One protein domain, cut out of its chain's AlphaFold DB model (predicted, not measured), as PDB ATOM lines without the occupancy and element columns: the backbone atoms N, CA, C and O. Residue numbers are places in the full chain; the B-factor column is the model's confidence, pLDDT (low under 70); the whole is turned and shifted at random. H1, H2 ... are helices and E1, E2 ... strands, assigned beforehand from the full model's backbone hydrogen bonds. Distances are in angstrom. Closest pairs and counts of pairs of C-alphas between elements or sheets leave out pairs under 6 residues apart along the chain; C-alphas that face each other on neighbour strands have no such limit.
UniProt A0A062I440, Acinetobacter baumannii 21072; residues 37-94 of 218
ATOM      1  N   GLN A  37     150.671 112.500 125.984       68.81
ATOM      2  CA  GLN A  37     151.870 112.922 125.284       68.81
ATOM      3  C   GLN A  37     151.800 112.453 123.829       68.81
ATOM      4  O   GLN A  37     151.800 111.255 123.551       68.81
ATOM      5  N   HIS A  38     151.686 113.419 122.921       82.69
ATOM      6  CA  HIS A  38     151.813 113.227 121.485       82.69
ATOM      7  C   HIS A  38     153.296 113.130 121.124       82.69
ATOM      8  O   HIS A  38     154.075 114.002 121.516       82.69
ATOM      9  N   TRP A  39     153.682 112.100 120.378       86.75
ATOM     10  CA  TRP A  39     155.063 111.888 119.966       86.75
ATOM     11  C   TRP A  39     155.195 112.014 118.456       86.75
ATOM     12  O   TRP A  39     154.452 111.395 117.695       86.75
ATOM     13  N   THR A  40     156.182 112.789 118.020       91.12
ATOM     14  CA  THR A  40     156.634 112.757 116.635       91.12
ATOM     15  C   THR A  40     157.852 111.853 116.514       91.12
ATOM     16  O   THR A  40     158.674 111.802 117.432       91.12
ATOM     17  N   TYR A  41     157.967 111.120 115.409       89.81
ATOM     18  CA  TYR A  41     159.086 110.214 115.148       89.81
ATOM     19  C   TYR A  41     159.590 110.353 113.714       89.81
ATOM     20  O   TYR A  41     158.830 110.708 112.813       89.81
ATOM     21  N   LYS A  42     160.862 110.016 113.494       92.44
ATOM     22  CA  LYS A  42     161.450 109.863 112.162       92.44
ATOM     23  C   LYS A  42     162.086 108.495 111.997       92.44
ATOM     24  O   LYS A  42     162.453 107.833 112.971       92.44
ATOM     25  N   ILE A  43     162.242 108.104 110.741       88.00
ATOM     26  CA  ILE A  43     162.975 106.908 110.354       88.00
ATOM     27  C   ILE A  43     164.424 107.311 110.101       88.00
ATOM     28  O   ILE A  43     164.687 108.160 109.248       88.00
ATOM     29  N   ALA A  44     165.345 106.740 110.878       85.81
ATOM     30  CA  ALA A  44     166.776 106.886 110.638       85.81
ATOM     31  C   ALA A  44     167.198 106.112 109.376       85.81
ATOM     32  O   ALA A  44     166.378 105.459 108.735       85.81
ATOM     33  N   GLU A  45     168.479 106.176 109.016       81.00
ATOM     34  CA  GLU A  45     169.000 105.408 107.884       81.00
ATOM     35  C   GLU A  45     168.677 103.912 108.038       81.00
ATOM     36  O   GLU A  45     168.878 103.315 109.102       81.00
ATOM     37  N   VAL A  46     168.112 103.335 106.977       73.56
ATOM     38  CA  VAL A  46     167.709 101.930 106.934       73.56
ATOM     39  C   VAL A  46     168.847 101.134 106.326       73.56
ATOM     40  O   VAL A  46     169.219 101.364 105.179       73.56
ATOM     41  N   ASP A  47     169.389 100.187 107.088       71.25
ATOM     42  CA  ASP A  47     170.432  99.302 106.581       71.25
ATOM     43  C   ASP A  47     169.882  98.473 105.395       71.25
ATOM     44  O   ASP A  47     168.905  97.729 105.563       71.25
ATOM     45  N   PRO A  48     170.492  98.554 104.195       69.88
ATOM     46  CA  PRO A  48     170.027  97.835 103.008       69.88
ATOM     47  C   PRO A  48     169.914  96.316 103.198       69.88
ATOM     48  O   PRO A  48     169.150  95.661 102.486       69.88
ATOM     49  N   ARG A  49     170.632  95.739 104.174       65.19
ATOM     50  CA  ARG A  49     170.567  94.310 104.527       65.19
ATOM     51  C   ARG A  49     169.184  93.870 105.018       65.19
ATOM     52  O   ARG A  49     168.890  92.678 104.969       65.19
ATOM     53  N   PHE A  50     168.321  94.796 105.447       63.97
ATOM     54  CA  PHE A  50     166.921  94.499 105.774       63.97
ATOM     55  C   PHE A  50     166.044  94.255 104.537       63.97
ATOM     56  O   PHE A  50     164.931  93.755 104.683       63.97
ATOM     57  N   GLY A  51     166.512  94.587 103.326       67.38
ATOM     58  CA  GLY A  51     165.718  94.445 102.099       67.38
ATOM     59  C   GLY A  51     164.475  95.343 102.059       67.38
ATOM     60  O   GLY A  51     163.543  95.062 101.308       67.38
ATOM     61  N   LEU A  52     164.454  96.397 102.880       67.56
ATOM     62  CA  LEU A  52     163.394  97.399 102.961       67.56
ATOM     63  C   LEU A  52     163.964  98.761 102.574       67.56
ATOM     64  O   LEU A  52     165.047  99.128 103.027       67.56
ATOM     65  N   SER A  53     163.226  99.519 101.765       78.56
ATOM     66  CA  SER A  53     163.542 100.929 101.536       78.56
ATOM     67  C   SER A  53     163.097 101.780 102.726       78.56
ATOM     68  O   SER A  53     162.221 101.398 103.510       78.56
ATOM     69  N   GLN A  54     163.680 102.970 102.851       80.50
ATOM     70  CA  GLN A  54     163.277 103.924 103.878       80.50
ATOM     71  C   GLN A  54     161.811 104.346 103.713       80.50
ATOM     72  O   GLN A  54     161.084 104.428 104.700       80.50
ATOM     73  N   GLU A  55     161.337 104.529 102.478       79.81
ATOM     74  CA  GLU A  55     159.934 104.845 102.186       79.81
ATOM     75  C   GLU A  55     158.993 103.726 102.632       79.81
ATOM     76  O   GLU A  55     157.948 104.003 103.222       79.81
ATOM     77  N   GLN A  56     159.369 102.466 102.399       72.31
ATOM     78  CA  GLN A  56     158.584 101.319 102.858       72.31
ATOM     79  C   GLN A  56     158.464 101.320 104.382       72.31
ATOM     80  O   GLN A  56     157.376 101.114 104.913       72.31
ATOM     81  N   LEU A  57     159.549 101.622 105.095       76.94
ATOM     82  CA  LEU A  57     159.528 101.683 106.554       76.94
ATOM     83  C   LEU A  57     158.714 102.867 107.097       76.94
ATOM     84  O   LEU A  57     158.019 102.724 108.104       76.94
ATOM     85  N   ILE A  58     158.733 104.013 106.416       84.25
ATOM     86  CA  ILE A  58     157.854 105.149 106.736       84.25
ATOM     87  C   ILE A  58     156.386 104.735 106.589       84.25
ATOM     88  O   ILE A  58     155.591 104.969 107.495       84.25
ATOM     89  N   GLN A  59     156.024 104.069 105.492       75.19
ATOM     90  CA  GLN A  59     154.653 103.594 105.287       75.19
ATOM     91  C   GLN A  59     154.229 102.587 106.362       75.19
ATOM     92  O   GLN A  59     153.142 102.719 106.922       75.19
ATOM     93  N   ILE A  60     155.099 101.629 106.696       72.38
ATOM     94  CA  ILE A  60     154.851 100.630 107.747       72.38
ATOM     95  C   ILE A  60     154.584 101.317 109.093       72.38
ATOM     96  O   ILE A  60     153.621 101.000 109.787       72.38
ATOM     97  N   THR A  61     155.422 102.281 109.467       78.50
ATOM     98  CA  THR A  61     155.312 102.962 110.766       78.50
ATOM     99  C   THR A  61     154.130 103.926 110.838       78.50
ATOM    100  O   THR A  61     153.516 104.057 111.898       78.50
ATOM    101  N   GLN A  62     153.741 104.551 109.725       81.75
ATOM    102  CA  GLN A  62     152.518 105.355 109.642       81.75
ATOM    103  C   GLN A  62     151.264 104.487 109.761       81.75
ATOM    104  O   GLN A  62     150.374 104.820 110.538       81.75
ATOM    105  N   GLN A  63     151.226 103.340 109.079       71.00
ATOM    106  CA  GLN A  63     150.138 102.369 109.225       71.00
ATOM    107  C   GLN A  63     150.031 101.868 110.668       71.00
ATOM    108  O   GLN A  63     148.938 101.830 111.225       71.00
ATOM    109  N   ALA A  64     151.163 101.565 111.311       73.25
ATOM    110  CA  ALA A  64     151.185 101.215 112.728       73.25
ATOM    111  C   ALA A  64     150.614 102.345 113.603       73.25
ATOM    112  O   ALA A  64     149.752 102.097 114.443       73.25
ATOM    113  N   ALA A  65     151.036 103.595 113.390       77.75
ATOM    114  CA  ALA A  65     150.514 104.750 114.121       77.75
ATOM    115  C   ALA A  65     148.994 104.935 113.942       77.75
ATOM    116  O   ALA A  65     148.289 105.227 114.913       77.75
ATOM    117  N   ASP A  66     148.481 104.713 112.732       75.25
ATOM    118  CA  ASP A  66     147.049 104.768 112.440       75.25
ATOM    119  C   ASP A  66     146.267 103.650 113.144       75.25
ATOM    120  O   ASP A  66     145.173 103.909 113.650       75.25
ATOM    121  N   ILE A  67     146.836 102.444 113.284       64.88
ATOM    122  CA  ILE A  67     146.240 101.357 114.086       64.88
ATOM    123  C   ILE A  67     146.043 101.810 115.539       64.88
ATOM    124  O   ILE A  67     144.948 101.679 116.093       64.88
ATOM    125  N   TRP A  68     147.064 102.418 116.152       72.50
ATOM    126  CA  TRP A  68     146.957 102.960 117.513       72.50
ATOM    127  C   TRP A  68     145.913 104.074 117.607       72.50
ATOM    128  O   TRP A  68     145.144 104.129 118.571       72.50
ATOM    129  N   LYS A  69     145.851 104.953 116.607       76.19
ATOM    130  CA  LYS A  69     144.884 106.051 116.559       76.19
ATOM    131  C   LYS A  69     143.449 105.563 116.456       76.19
ATOM    132  O   LYS A  69     142.584 106.097 117.149       76.19
ATOM    133  N   GLU A  70     143.186 104.559 115.631       65.62
ATOM    134  CA  GLU A  70     141.848 103.987 115.494       65.62
ATOM    135  C   GLU A  70     141.427 103.191 116.733       65.62
ATOM    136  O   GLU A  70     140.281 103.317 117.166       65.62
ATOM    137  N   GLY A  71     142.342 102.432 117.346       61.66
ATOM    138  CA  GLY A  71     142.048 101.643 118.549       61.66
ATOM    139  C   GLY A  71     141.821 102.489 119.805       61.66
ATOM    140  O   GLY A  71     141.002 102.144 120.653       61.66
ATOM    141  N   THR A  72     142.512 103.623 119.925       67.25
ATOM    142  CA  THR A  72     142.456 104.477 121.126       67.25
ATOM    143  C   THR A  72     141.633 105.753 120.943       67.25
ATOM    144  O   THR A  72     141.389 106.480 121.908       67.25
ATOM    145  N   GLY A  73     141.251 106.072 119.704       69.38
ATOM    146  CA  GLY A  73     140.639 107.347 119.329       69.38
ATOM    147  C   GLY A  73     141.581 108.553 119.435       69.38
ATOM    148  O   GLY A  73     141.122 109.690 119.308       69.38
ATOM    149  N   LYS A  74     142.882 108.351 119.691       73.31
ATOM    150  CA  LYS A  74     143.854 109.426 119.932       73.31
ATOM    151  C   LYS A  74     145.083 109.284 119.049       73.31
ATOM    152  O   LYS A  74     145.647 108.210 118.908       73.31
ATOM    153  N   ASN A  75     145.549 110.401 118.500       81.69
ATOM    154  CA  ASN A  75     146.747 110.403 117.672       81.69
ATOM    155  C   ASN A  75     148.016 110.419 118.545       81.69
ATOM    156  O   ASN A  75     148.469 111.488 118.955       81.69
ATOM    157  N   TYR A  76     148.564 109.247 118.864       82.88
ATOM    158  CA  TYR A  76     149.746 109.120 119.727       82.88
ATOM    159  C   TYR A  76     151.073 109.330 118.994       82.88
ATOM    160  O   TYR A  76     152.001 109.875 119.589       82.88
ATOM    161  N   PHE A  77     151.146 108.942 117.719       88.38
ATOM    162  CA  PHE A  77     152.376 108.940 116.933       88.38
ATOM    163  C   PHE A  77     152.154 109.630 115.585       88.38
ATOM    164  O   PHE A  77     151.259 109.248 114.841       88.38
ATOM    165  N   THR A  78     152.990 110.609 115.245       90.69
ATOM    166  CA  THR A  78     153.000 111.241 113.914       90.69
ATOM    167  C   THR A  78     154.395 111.147 113.314       90.69
ATOM    168  O   THR A  78     155.380 111.476 113.973       90.69
ATOM    169  N   TYR A  79     154.487 110.735 112.052       90.19
ATOM    170  CA  TYR A  79     155.746 110.814 111.321       90.19
ATOM    171  C   TYR A  79     156.110 112.280 111.042       90.19
ATOM    172  O   TYR A  79     155.317 113.019 110.461       90.19
ATOM    173  N   ASP A  80     157.316 112.681 111.421       91.50
ATOM    174  CA  ASP A  80     157.904 113.987 111.132       91.50
ATOM    175  C   ASP A  80     159.392 113.775 110.827       91.50
ATOM    176  O   ASP A  80     160.121 113.343 111.720       91.50
ATOM    177  N   PRO A  81     159.883 114.089 109.612       89.94
ATOM    178  CA  PRO A  81     161.286 113.884 109.245       89.94
ATOM    179  C   PRO A  81     162.276 114.669 110.125       89.94
ATOM    180  O   PRO A  81     163.458 114.326 110.165       89.94
ATOM    181  N   ASN A  82     161.814 115.688 110.857       91.31
ATOM    182  CA  ASN A  82     162.622 116.502 111.766       91.31
ATOM    183  C   ASN A  82     162.480 116.094 113.243       91.31
ATOM    184  O   ASN A  82     163.030 116.761 114.123       91.31
ATOM    185  N   ALA A  83     161.760 115.009 113.540       90.50
ATOM    186  CA  ALA A  83     161.553 114.552 114.905       90.50
ATOM    187  C   ALA A  83     162.865 114.179 115.616       90.50
ATOM    188  O   ALA A  83     163.833 113.711 115.013       90.50
ATOM    189  N   LYS A  84     162.865 114.337 116.944       87.12
ATOM    190  CA  LYS A  84     163.982 113.921 117.807       87.12
ATOM    191  C   LYS A  84     163.969 112.423 118.121       87.12
ATOM    192  O   LYS A  84     165.021 111.863 118.410       87.12
ATOM    193  N   LEU A  85     162.794 111.790 118.103       83.75
ATOM    194  CA  LEU A  85     162.653 110.351 118.309       83.75
ATOM    195  C   LEU A  85     162.972 109.624 117.000       83.75
ATOM    196  O   LEU A  85     162.317 109.850 115.984       83.75
ATOM    197  N   GLU A  86     163.973 108.754 117.039       85.56
ATOM    198  CA  GLU A  86     164.482 108.045 115.866       85.56
ATOM    199  C   GLU A  86     164.197 106.550 115.983       85.56
ATOM    200  O   GLU A  86     164.643 105.900 116.927       85.56
ATOM    201  N   ILE A  87     163.492 105.998 114.996       79.38
ATOM    202  CA  ILE A  87     163.376 104.551 114.816       79.38
ATOM    203  C   ILE A  87     164.585 104.105 113.991       79.38
ATOM    204  O   ILE A  87     164.746 104.526 112.843       79.38
ATOM    205  N   ARG A  88     165.443 103.272 114.588       77.81
ATOM    206  CA  ARG A  88     166.593 102.639 113.927       77.81
ATOM    207  C   ARG A  88     166.360 101.141 113.819       77.81
ATOM    208  O   ARG A  88     166.038 100.497 114.814       77.81
ATOM    209  N   LEU A  89     166.603 100.585 112.638       69.75
ATOM    210  CA  LEU A  89     166.744  99.145 112.460       69.75
ATOM    211  C   LEU A  89     168.224  98.790 112.611       69.75
ATOM    212  O   LEU A  89     169.038  99.148 111.763       69.75
ATOM    213  N   VAL A  90     168.579  98.128 113.712       67.00
ATOM    214  CA  VAL A  90     169.961  97.708 113.991       67.00
ATOM    215  C   VAL A  90     170.113  96.233 113.639       67.00
ATOM    216  O   VAL A  90     169.344  95.393 114.102       67.00
ATOM    217  N   TYR A  91     171.085  95.934 112.783       52.06
ATOM    218  CA  TYR A  91     171.355  94.590 112.279       52.06
ATOM    219  C   TYR A  91     172.302  93.827 113.223       52.06
ATOM    220  O   TYR A  91     173.348  94.359 113.588       52.06
ATOM    221  N   ASP A  92     171.957  92.587 113.592       58.47
ATOM    222  CA  ASP A  92     172.805  91.681 114.387       58.47
ATOM    223  C   ASP A  92     173.346  90.523 113.517       58.47
ATOM    224  O   ASP A  92     172.589  89.790 112.863       58.47
ATOM    225  N   ASP A  93     174.674  90.385 113.484       53.44
ATOM    226  CA  ASP A  93     175.456  89.548 112.567       53.44
ATOM    227  C   ASP A  93     175.649  88.122 113.121       53.44
ATOM    228  O   ASP A  93     176.663  87.776 113.721       53.44
ATOM    229  N   SER A  94     174.676  87.239 112.879       64.81
ATOM    230  CA  SER A  94     174.836  85.792 113.100       64.81
ATOM    231  C   SER A  94     174.486  84.970 111.847       64.81
ATOM    232  O   SER A  94     173.438  85.150 111.212       64.81
TER     233      SER A  94
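Overview. This is residues 37 to 94 of the 218 residues of a protein of Acinetobacter baumannii 21072 (UniProt A0A062I440). A small sheet of three short parallel strands has one long helix, H1, packed over one face, mainly over E2 and E1, while its other face has no named helix. The last residues, 88 to 94, run on from E3 as a tail to one end of the elongated outline, which spans 40 by 21 by 20 A. The printed part has 58 residues with three named strands and one named helix, in the order E1, H1, E2, E3; the sheet's order is E2, E1, E3. The class is mixed, helices and strands, and the whole is only just loose, close to compact, with a radius of gyration of the C-alphas of 12.6 A.

Arrangement. E1, residues 39 to 43, is the inner strand, and its pairing is staggered. Over residues 39 to 41 it is the parallel neighbour of the edge strand E2, residues 77 to 79, at 40 degrees; N 41 and O 78, 3.0 A apart, are within hydrogen-bond range. Over residues 41 to 43 it is the parallel neighbour of the edge strand E3, residues 85 to 87, at 42 degrees, with N 42 and O 85 at 2.9 A. E2 and E3 are apart. H1, residues 54 to 72, is on the sheet at a height of 8.3 A, the sheet and helix making two layers. It lies over E2 and E1 and runs along the strands, at 26 degrees to E2 on the local plane. The closest C-alphas of H1 and E2 are those of Ala 65 and Phe 77, 5.4 A apart; those of H1 and E1 are Ile 58 and Ile 43, 6.5 A apart. E1, H1 and E2 form a strand-helix-strand unit, two parallel neighbour strands with a helix between, with a right-handed crossover. In H1 every O i to N i+4 pair is within hydrogen-bond range.

Along the chain. E1 begins at C-alpha 39, (155.063, 111.888, 119.966), and is 13.4 A long. H1 measures 27.0 A, from C-alpha 54 to C-alpha 72 at (142.456, 104.477, 121.126). E2 and E3 are each 6.8 A long, and E3 ends at C-alpha 87, (163.376, 104.551, 114.816).

Size, cuts and confidence. The C-alphas farthest apart are those of Gly 73 and Ser 94, 40.9 A. The printed part has no cut and no long link. The mean pLDDT of the printed part is 76.7; residues 37, 48 to 52, 67, 70 to 73 and 89 to 94 are under 70.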